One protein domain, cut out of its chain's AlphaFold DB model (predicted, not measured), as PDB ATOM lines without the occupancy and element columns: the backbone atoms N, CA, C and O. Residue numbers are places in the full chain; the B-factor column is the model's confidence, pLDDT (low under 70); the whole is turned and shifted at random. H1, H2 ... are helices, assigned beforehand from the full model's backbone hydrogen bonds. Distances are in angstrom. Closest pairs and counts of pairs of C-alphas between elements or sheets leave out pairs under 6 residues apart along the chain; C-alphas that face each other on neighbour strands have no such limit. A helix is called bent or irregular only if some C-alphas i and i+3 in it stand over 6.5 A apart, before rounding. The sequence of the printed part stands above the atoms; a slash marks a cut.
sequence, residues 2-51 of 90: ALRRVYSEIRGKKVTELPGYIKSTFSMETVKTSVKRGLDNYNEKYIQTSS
ATOM      1  N   ALA A   2       5.471   5.578  15.801       81.36
ATOM      2  CA  ALA A   2       4.585   6.279  14.871       81.36
ATOM      3  C   ALA A   2       3.579   7.141  15.654       81.36
ATOM      4  O   ALA A   2       2.948   6.642  16.586       81.36
ATOM      5  N   LEU A   3       3.387   8.402  15.253       86.68
ATOM      6  CA  LEU A   3       2.442   9.333  15.891       86.68
ATOM      7  C   LEU A   3       1.026   8.743  16.000       86.68
ATOM      8  O   LEU A   3       0.352   8.912  17.013       86.68
ATOM      9  N   ARG A   4       0.616   7.957  14.995       92.07
ATOM     10  CA  ARG A   4      -0.661   7.229  14.987       92.07
ATOM     11  C   ARG A   4      -0.826   6.301  16.194       92.07
ATOM     12  O   ARG A   4      -1.917   6.228  16.748       92.07
ATOM     13  N   ARG A   5       0.245   5.611  16.604       88.88
ATOM     14  CA  ARG A   5       0.232   4.690  17.750       88.88
ATOM     15  C   ARG A   5       0.093   5.449  19.069       88.88
ATOM     16  O   ARG A   5      -0.750   5.097  19.886       88.88
ATOM     17  N   VAL A   6       0.860   6.529  19.230       89.07
ATOM     18  CA  VAL A   6       0.760   7.415  20.403       89.07
ATOM     19  C   VAL A   6      -0.665   7.963  20.532       89.07
ATOM     20  O   VAL A   6      -1.263   7.898  21.600       89.07
ATOM     21  N   TYR A   7      -1.258   8.410  19.423       90.66
ATOM     22  CA  TYR A   7      -2.638   8.891  19.402       90.66
ATOM     23  C   TYR A   7      -3.658   7.818  19.814       90.66
ATOM     24  O   TYR A   7      -4.530   8.088  20.643       90.66
ATOM     25  N   SER A   8      -3.544   6.595  19.281       91.22
ATOM     26  CA  SER A   8      -4.441   5.498  19.664       91.22
ATOM     27  C   SER A   8      -4.326   5.128  21.145       91.22
ATOM     28  O   SER A   8      -5.338   4.821  21.768       91.22
ATOM     29  N   GLU A   9      -3.123   5.198  21.721       88.92
ATOM     30  CA  GLU A   9      -2.883   4.878  23.132       88.92
ATOM     31  C   GLU A   9      -3.386   5.985  24.073       88.92
ATOM     32  O   GLU A   9      -3.908   5.683  25.145       88.92
ATOM     33  N   ILE A  10      -3.281   7.257  23.672       92.34
ATOM     34  CA  ILE A  10      -3.768   8.412  24.446       92.34
ATOM     35  C   ILE A  10      -5.298   8.473  24.465       92.34
ATOM     36  O   ILE A  10      -5.877   8.761  25.510       92.34
ATOM     37  N   ARG A  11      -5.968   8.179  23.341       89.86
ATOM     38  CA  ARG A  11      -7.435   8.296  23.223       89.86
ATOM     39  C   ARG A  11      -8.195   7.415  24.230       89.86
ATOM     40  O   ARG A  11      -9.296   7.774  24.625       89.86
ATOM     41  N   GLY A  12      -7.623   6.281  24.637       88.10
ATOM     42  CA  GLY A  12      -8.234   5.371  25.615       88.10
ATOM     43  C   GLY A  12      -7.936   5.692  27.085       88.10
ATOM     44  O   GLY A  12      -8.419   4.972  27.954       88.10
ATOM     45  N   LYS A  13      -7.125   6.716  27.381       91.47
ATOM     46  CA  LYS A  13      -6.655   7.026  28.741       91.47
ATOM     47  C   LYS A  13      -7.434   8.165  29.376       91.47
ATOM     48  O   LYS A  13      -7.868   9.099  28.699       91.47
ATOM     49  N   LYS A  14      -7.541   8.138  30.706       91.44
ATOM     50  CA  LYS A  14      -8.026   9.299  31.463       91.44
ATOM     51  C   LYS A  14      -6.989  10.417  31.394       91.44
ATOM     52  O   LYS A  14      -5.788  10.160  31.399       91.44
ATOM     53  N   VAL A  15      -7.443  11.670  31.424       86.49
ATOM     54  CA  VAL A  15      -6.549  12.846  31.441       86.49
ATOM     55  C   VAL A  15      -5.550  12.775  32.605       86.49
ATOM     56  O   VAL A  15      -4.384  13.121  32.438       86.49
ATOM     57  N   THR A  16      -5.970  12.238  33.752       91.90
ATOM     58  CA  THR A  16      -5.129  12.028  34.942       91.90
ATOM     59  C   THR A  16      -4.005  11.006  34.743       91.90
ATOM     60  O   THR A  16      -3.011  11.048  35.459       91.90
ATOM     61  N   GLU A  17      -4.128  10.098  33.773       91.89
ATOM     62  CA  GLU A  17      -3.135   9.055  33.476       91.89
ATOM     63  C   GLU A  17      -2.106   9.510  32.432       91.89
ATOM     64  O   GLU A  17      -1.029   8.917  32.312       91.89
ATOM     65  N   LEU A  18      -2.415  10.569  31.674       90.25
ATOM     66  CA  LEU A  18      -1.556  11.066  30.599       90.25
ATOM     67  C   LEU A  18      -0.160  11.482  31.074       90.25
ATOM     68  O   LEU A  18       0.797  11.090  30.407       90.25
ATOM     69  N   PRO A  19       0.021  12.192  32.207       89.45
ATOM     70  CA  PRO A  19       1.360  12.533  32.684       89.45
ATOM     71  C   PRO A  19       2.231  11.294  32.924       89.45
ATOM     72  O   PRO A  19       3.401  11.272  32.538       89.45
ATOM     73  N   GLY A  20       1.651  10.234  33.502       89.58
ATOM     74  CA  GLY A  20       2.339   8.962  33.722       89.58
ATOM     75  C   GLY A  20       2.725   8.278  32.411       89.58
ATOM     76  O   GLY A  20       3.868   7.854  32.255       89.58
ATOM     77  N   TYR A  21       1.803   8.240  31.444       89.82
ATOM     78  CA  TYR A  21       2.058   7.693  30.108       89.82
ATOM     79  C   TYR A  21       3.148   8.463  29.350       89.82
ATOM     80  O   TYR A  21       4.039   7.855  28.760       89.82
ATOM     81  N   ILE A  22       3.111   9.796  29.374       87.95
ATOM     82  CA  ILE A  22       4.109  10.631  28.695       87.95
ATOM     83  C   ILE A  22       5.487  10.396  29.313       87.95
ATOM     84  O   ILE A  22       6.453  10.189  28.581       87.95
ATOM     85  N   LYS A  23       5.573  10.363  30.649       87.96
ATOM     86  CA  LYS A  23       6.829  10.127  31.371       87.96
ATOM     87  C   LYS A  23       7.435   8.752  31.071       87.96
ATOM     88  O   LYS A  23       8.654   8.649  30.990       87.96
ATOM     89  N   SER A  24       6.619   7.706  30.926       86.12
ATOM     90  CA  SER A  24       7.116   6.362  30.598       86.12
ATOM     91  C   SER A  24       7.452   6.189  29.116       86.12
ATOM     92  O   SER A  24       8.329   5.400  28.777       86.12
ATOM     93  N   THR A  25       6.775   6.925  28.232       86.18
ATOM     94  CA  THR A  25       6.943   6.800  26.776       86.18
ATOM     95  C   THR A  25       8.096   7.650  26.247       86.18
ATOM     96  O   THR A  25       8.780   7.247  25.305       86.18
ATOM     97  N   PHE A  26       8.324   8.826  26.834       86.48
ATOM     98  CA  PHE A  26       9.325   9.780  26.371       86.48
ATOM     99  C   PHE A  26      10.385  10.024  27.441       86.48
ATOM    100  O   PHE A  26      10.079  10.428  28.563       86.48
ATOM    101  N   SER A  27      11.656   9.838  27.075       86.16
ATOM    102  CA  SER A  27      12.759  10.191  27.966       86.16
ATOM    103  C   SER A  27      12.817  11.713  28.151       86.16
ATOM    104  O   SER A  27      12.668  12.474  27.188       86.16
ATOM    105  N   MET A  28      13.055  12.169  29.383       85.65
ATOM    106  CA  MET A  28      13.160  13.603  29.680       85.65
ATOM    107  C   MET A  28      14.274  14.280  28.872       85.65
ATOM    108  O   MET A  28      14.095  15.409  28.428       85.65
ATOM    109  N   GLU A  29      15.387  13.591  28.617       89.33
ATOM    110  CA  GLU A  29      16.491  14.122  27.807       89.33
ATOM    111  C   GLU A  29      16.096  14.315  26.335       89.33
ATOM    112  O   GLU A  29      16.394  15.352  25.735       89.33
ATOM    113  N   THR A  30      15.340  13.373  25.757       86.99
ATOM    114  CA  THR A  30      14.794  13.524  24.398       86.99
ATOM    115  C   THR A  30      13.818  14.698  24.322       86.99
ATOM    116  O   THR A  30      13.872  15.474  23.364       86.99
ATOM    117  N   VAL A  31      12.951  14.862  25.328       89.02
ATOM    118  CA  VAL A  31      12.000  15.985  25.391       89.02
ATOM    119  C   VAL A  31      12.748  17.314  25.478       89.02
ATOM    120  O   VAL A  31      12.503  18.189  24.653       89.02
ATOM    121  N   LYS A  32      13.709  17.451  26.399       92.55
ATOM    122  CA  LYS A  32      14.528  18.668  26.544       92.55
ATOM    123  C   LYS A  32      15.250  19.033  25.250       92.55
ATOM    124  O   LYS A  32      15.180  20.178  24.817       92.55
ATOM    125  N   THR A  33      15.903  18.059  24.614       94.52
ATOM    126  CA  THR A  33      16.640  18.276  23.359       94.52
ATOM    127  C   THR A  33      15.703  18.735  22.242       94.52
ATOM    128  O   THR A  33      16.026  19.658  21.497       94.52
ATOM    129  N   SER A  34      14.516  18.130  22.155       92.72
ATOM    130  CA  SER A  34      13.510  18.490  21.151       92.72
ATOM    131  C   SER A  34      12.944  19.889  21.386       92.72
ATOM    132  O   SER A  34      12.825  20.661  20.437       92.72
ATOM    133  N   VAL A  35      12.645  20.240  22.642       96.01
ATOM    134  CA  VAL A  35      12.179  21.581  23.023       96.01
ATOM    135  C   VAL A  35      13.245  22.623  22.709       96.01
ATOM    136  O   VAL A  35      12.936  23.610  22.051       96.01
ATOM    137  N   LYS A  36      14.501  22.383  23.104       97.85
ATOM    138  CA  LYS A  36      15.617  23.290  22.816       97.85
ATOM    139  C   LYS A  36      15.757  23.536  21.316       97.85
ATOM    140  O   LYS A  36      15.709  24.680  20.888       97.85
ATOM    141  N   ARG A  37      15.827  22.470  20.513       97.69
ATOM    142  CA  ARG A  37      15.908  22.587  19.051       97.69
ATOM    143  C   ARG A  37      14.713  23.343  18.463       97.69
ATOM    144  O   ARG A  37      14.878  24.116  17.531       97.69
ATOM    145  N   GLY A  38      13.510  23.120  18.995       96.74
ATOM    146  CA  GLY A  38      12.314  23.856  18.587       96.74
ATOM    147  C   GLY A  38      12.424  25.355  18.868       96.74
ATOM    148  O   GLY A  38      12.094  26.156  17.998       96.74
ATOM    149  N   LEU A  39      12.925  25.727  20.048       97.60
ATOM    150  CA  LEU A  39      13.143  27.122  20.434       97.60
ATOM    151  C   LEU A  39      14.256  27.781  19.615       97.60
ATOM    152  O   LEU A  39      14.057  28.899  19.148       97.60
ATOM    153  N   ASP A  40      15.372  27.086  19.391       98.22
ATOM    154  CA  ASP A  40      16.488  27.580  18.577       98.22
ATOM    155  C   ASP A  40      16.016  27.855  17.135       98.22
ATOM    156  O   ASP A  40      16.190  28.959  16.620       98.22
ATOM    157  N   ASN A  41      15.294  26.908  16.525       97.39
ATOM    158  CA  ASN A  41      14.721  27.077  15.186       97.39
ATOM    159  C   ASN A  41      13.673  28.201  15.126       97.39
ATOM    160  O   ASN A  41      13.577  28.918  14.133       97.39
ATOM    161  N   TYR A  42      12.838  28.340  16.163       96.86
ATOM    162  CA  TYR A  42      11.839  29.408  16.232       96.86
ATOM    163  C   TYR A  42      12.508  30.784  16.346       96.86
ATOM    164  O   TYR A  42      12.071  31.742  15.705       96.86
ATOM    165  N   ASN A  43      13.583  30.871  17.132       96.68
ATOM    166  CA  ASN A  43      14.386  32.076  17.285       96.68
ATOM    167  C   ASN A  43      15.007  32.501  15.949       96.68
ATOM    168  O   ASN A  43      14.780  33.628  15.507       96.68
ATOM    169  N   GLU A  44      15.706  31.582  15.285       97.47
ATOM    170  CA  GLU A  44      16.332  31.830  13.986       97.47
ATOM    171  C   GLU A  44      15.299  32.256  12.938       97.47
ATOM    172  O   GLU A  44      15.508  33.220  12.208       97.47
ATOM    173  N   LYS A  45      14.145  31.582  12.896       96.76
ATOM    174  CA  LYS A  45      13.148  31.810  11.850       96.76
ATOM    175  C   LYS A  45      12.357  33.104  12.016       96.76
ATOM    176  O   LYS A  45      12.037  33.727  11.006       96.76
ATOM    177  N   TYR A  46      11.993  33.482  13.243       96.83
ATOM    178  CA  TYR A  46      11.015  34.555  13.473       96.83
ATOM    179  C   TYR A  46      11.527  35.706  14.336       96.83
ATOM    180  O   TYR A  46      11.067  36.832  14.168       96.83
ATOM    181  N   ILE A  47      12.454  35.449  15.262       94.24
ATOM    182  CA  ILE A  47      12.940  36.483  16.188       94.24
ATOM    183  C   ILE A  47      14.063  37.291  15.543       94.24
ATOM    184  O   ILE A  47      14.051  38.517  15.605       94.24
ATOM    185  N   GLN A  48      15.007  36.621  14.880       95.82
ATOM    186  CA  GLN A  48      16.145  37.288  14.237       95.82
ATOM    187  C   GLN A  48      15.799  37.929  12.882       95.82
ATOM    188  O   GLN A  48      16.565  38.747  12.384       95.82
ATOM    189  N   THR A  49      14.648  37.598  12.290       94.35
ATOM    190  CA  THR A  49      14.244  38.031  10.938       94.35
ATOM    191  C   THR A  49      13.247  39.195  10.929       94.35
ATOM    192  O   THR A  49      12.657  39.484   9.890       94.35
ATOM    193  N   SER A  50      13.020  39.855  12.074       89.76
ATOM    194  CA  SER A  50      12.005  40.915  12.232       89.76
ATOM    195  C   SER A  50      10.596  40.492  11.778       89.76
ATOM    196  O   SER A  50       9.815  41.322  11.311       89.76
ATOM    197  N   SER A  51      10.253  39.205  11.916       95.68
ATOM    198  CA  SER A  51       8.920  38.707  11.574       95.68
ATOM    199  C   SER A  51       7.868  39.210  12.568       95.68
ATOM    200  O   SER A  51       8.109  39.294  13.773       95.68
TER     201      SER A  51
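What this domain is: This is residues 2 to 51 of the 90 residues of the protein "AT4g30010/F6G3_40" of Arabidopsis thaliana (UniProt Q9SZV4). Two short helices, H1 and H2, fold back loosely into a small head, and the long helix H3 leads away as an arm, with residues 32 to 51 sticking out. The 50 printed residues hold three named helices, in the order H1, H2, H3, and no named strand: all helix. The whole is extended, with a radius of gyration of the C-alphas of 15.2 A and spans of 43 by 21 by 21 A.

How they stand to each other: H1, residues 3 to 11, and H2, residues 15 to 25, are close but not clearly touching; their closest C-alphas, of Ile 10 and Leu 18, are 7.1 A apart. They run opposite ways at a steep tilt of 36 degrees, only just past shallow. H2 and H3, residues 28 to 47, meet only through their link. H1 and H3 are apart. Every O i to N i+4 pair is within hydrogen-bond range in H1 and H3, and 5 of 7 in H2.

Where its parts are: H1 begins at C-alpha 3 (2.442, 9.333, 15.891) and is 12.3 A long. H2, 15.5 A, is only just irregular: C-alphas 16 and 19 are 6.9 A apart. H3, 26.6 A, ends at C-alpha 47 (12.940, 36.483, 16.188).

The domain as a whole: The C-alphas farthest apart, of Gly 12 and Ser 50, are 43.0 A apart. The printed part has no cut, both links are tight, and no printed residue is under 70 in pLDDT.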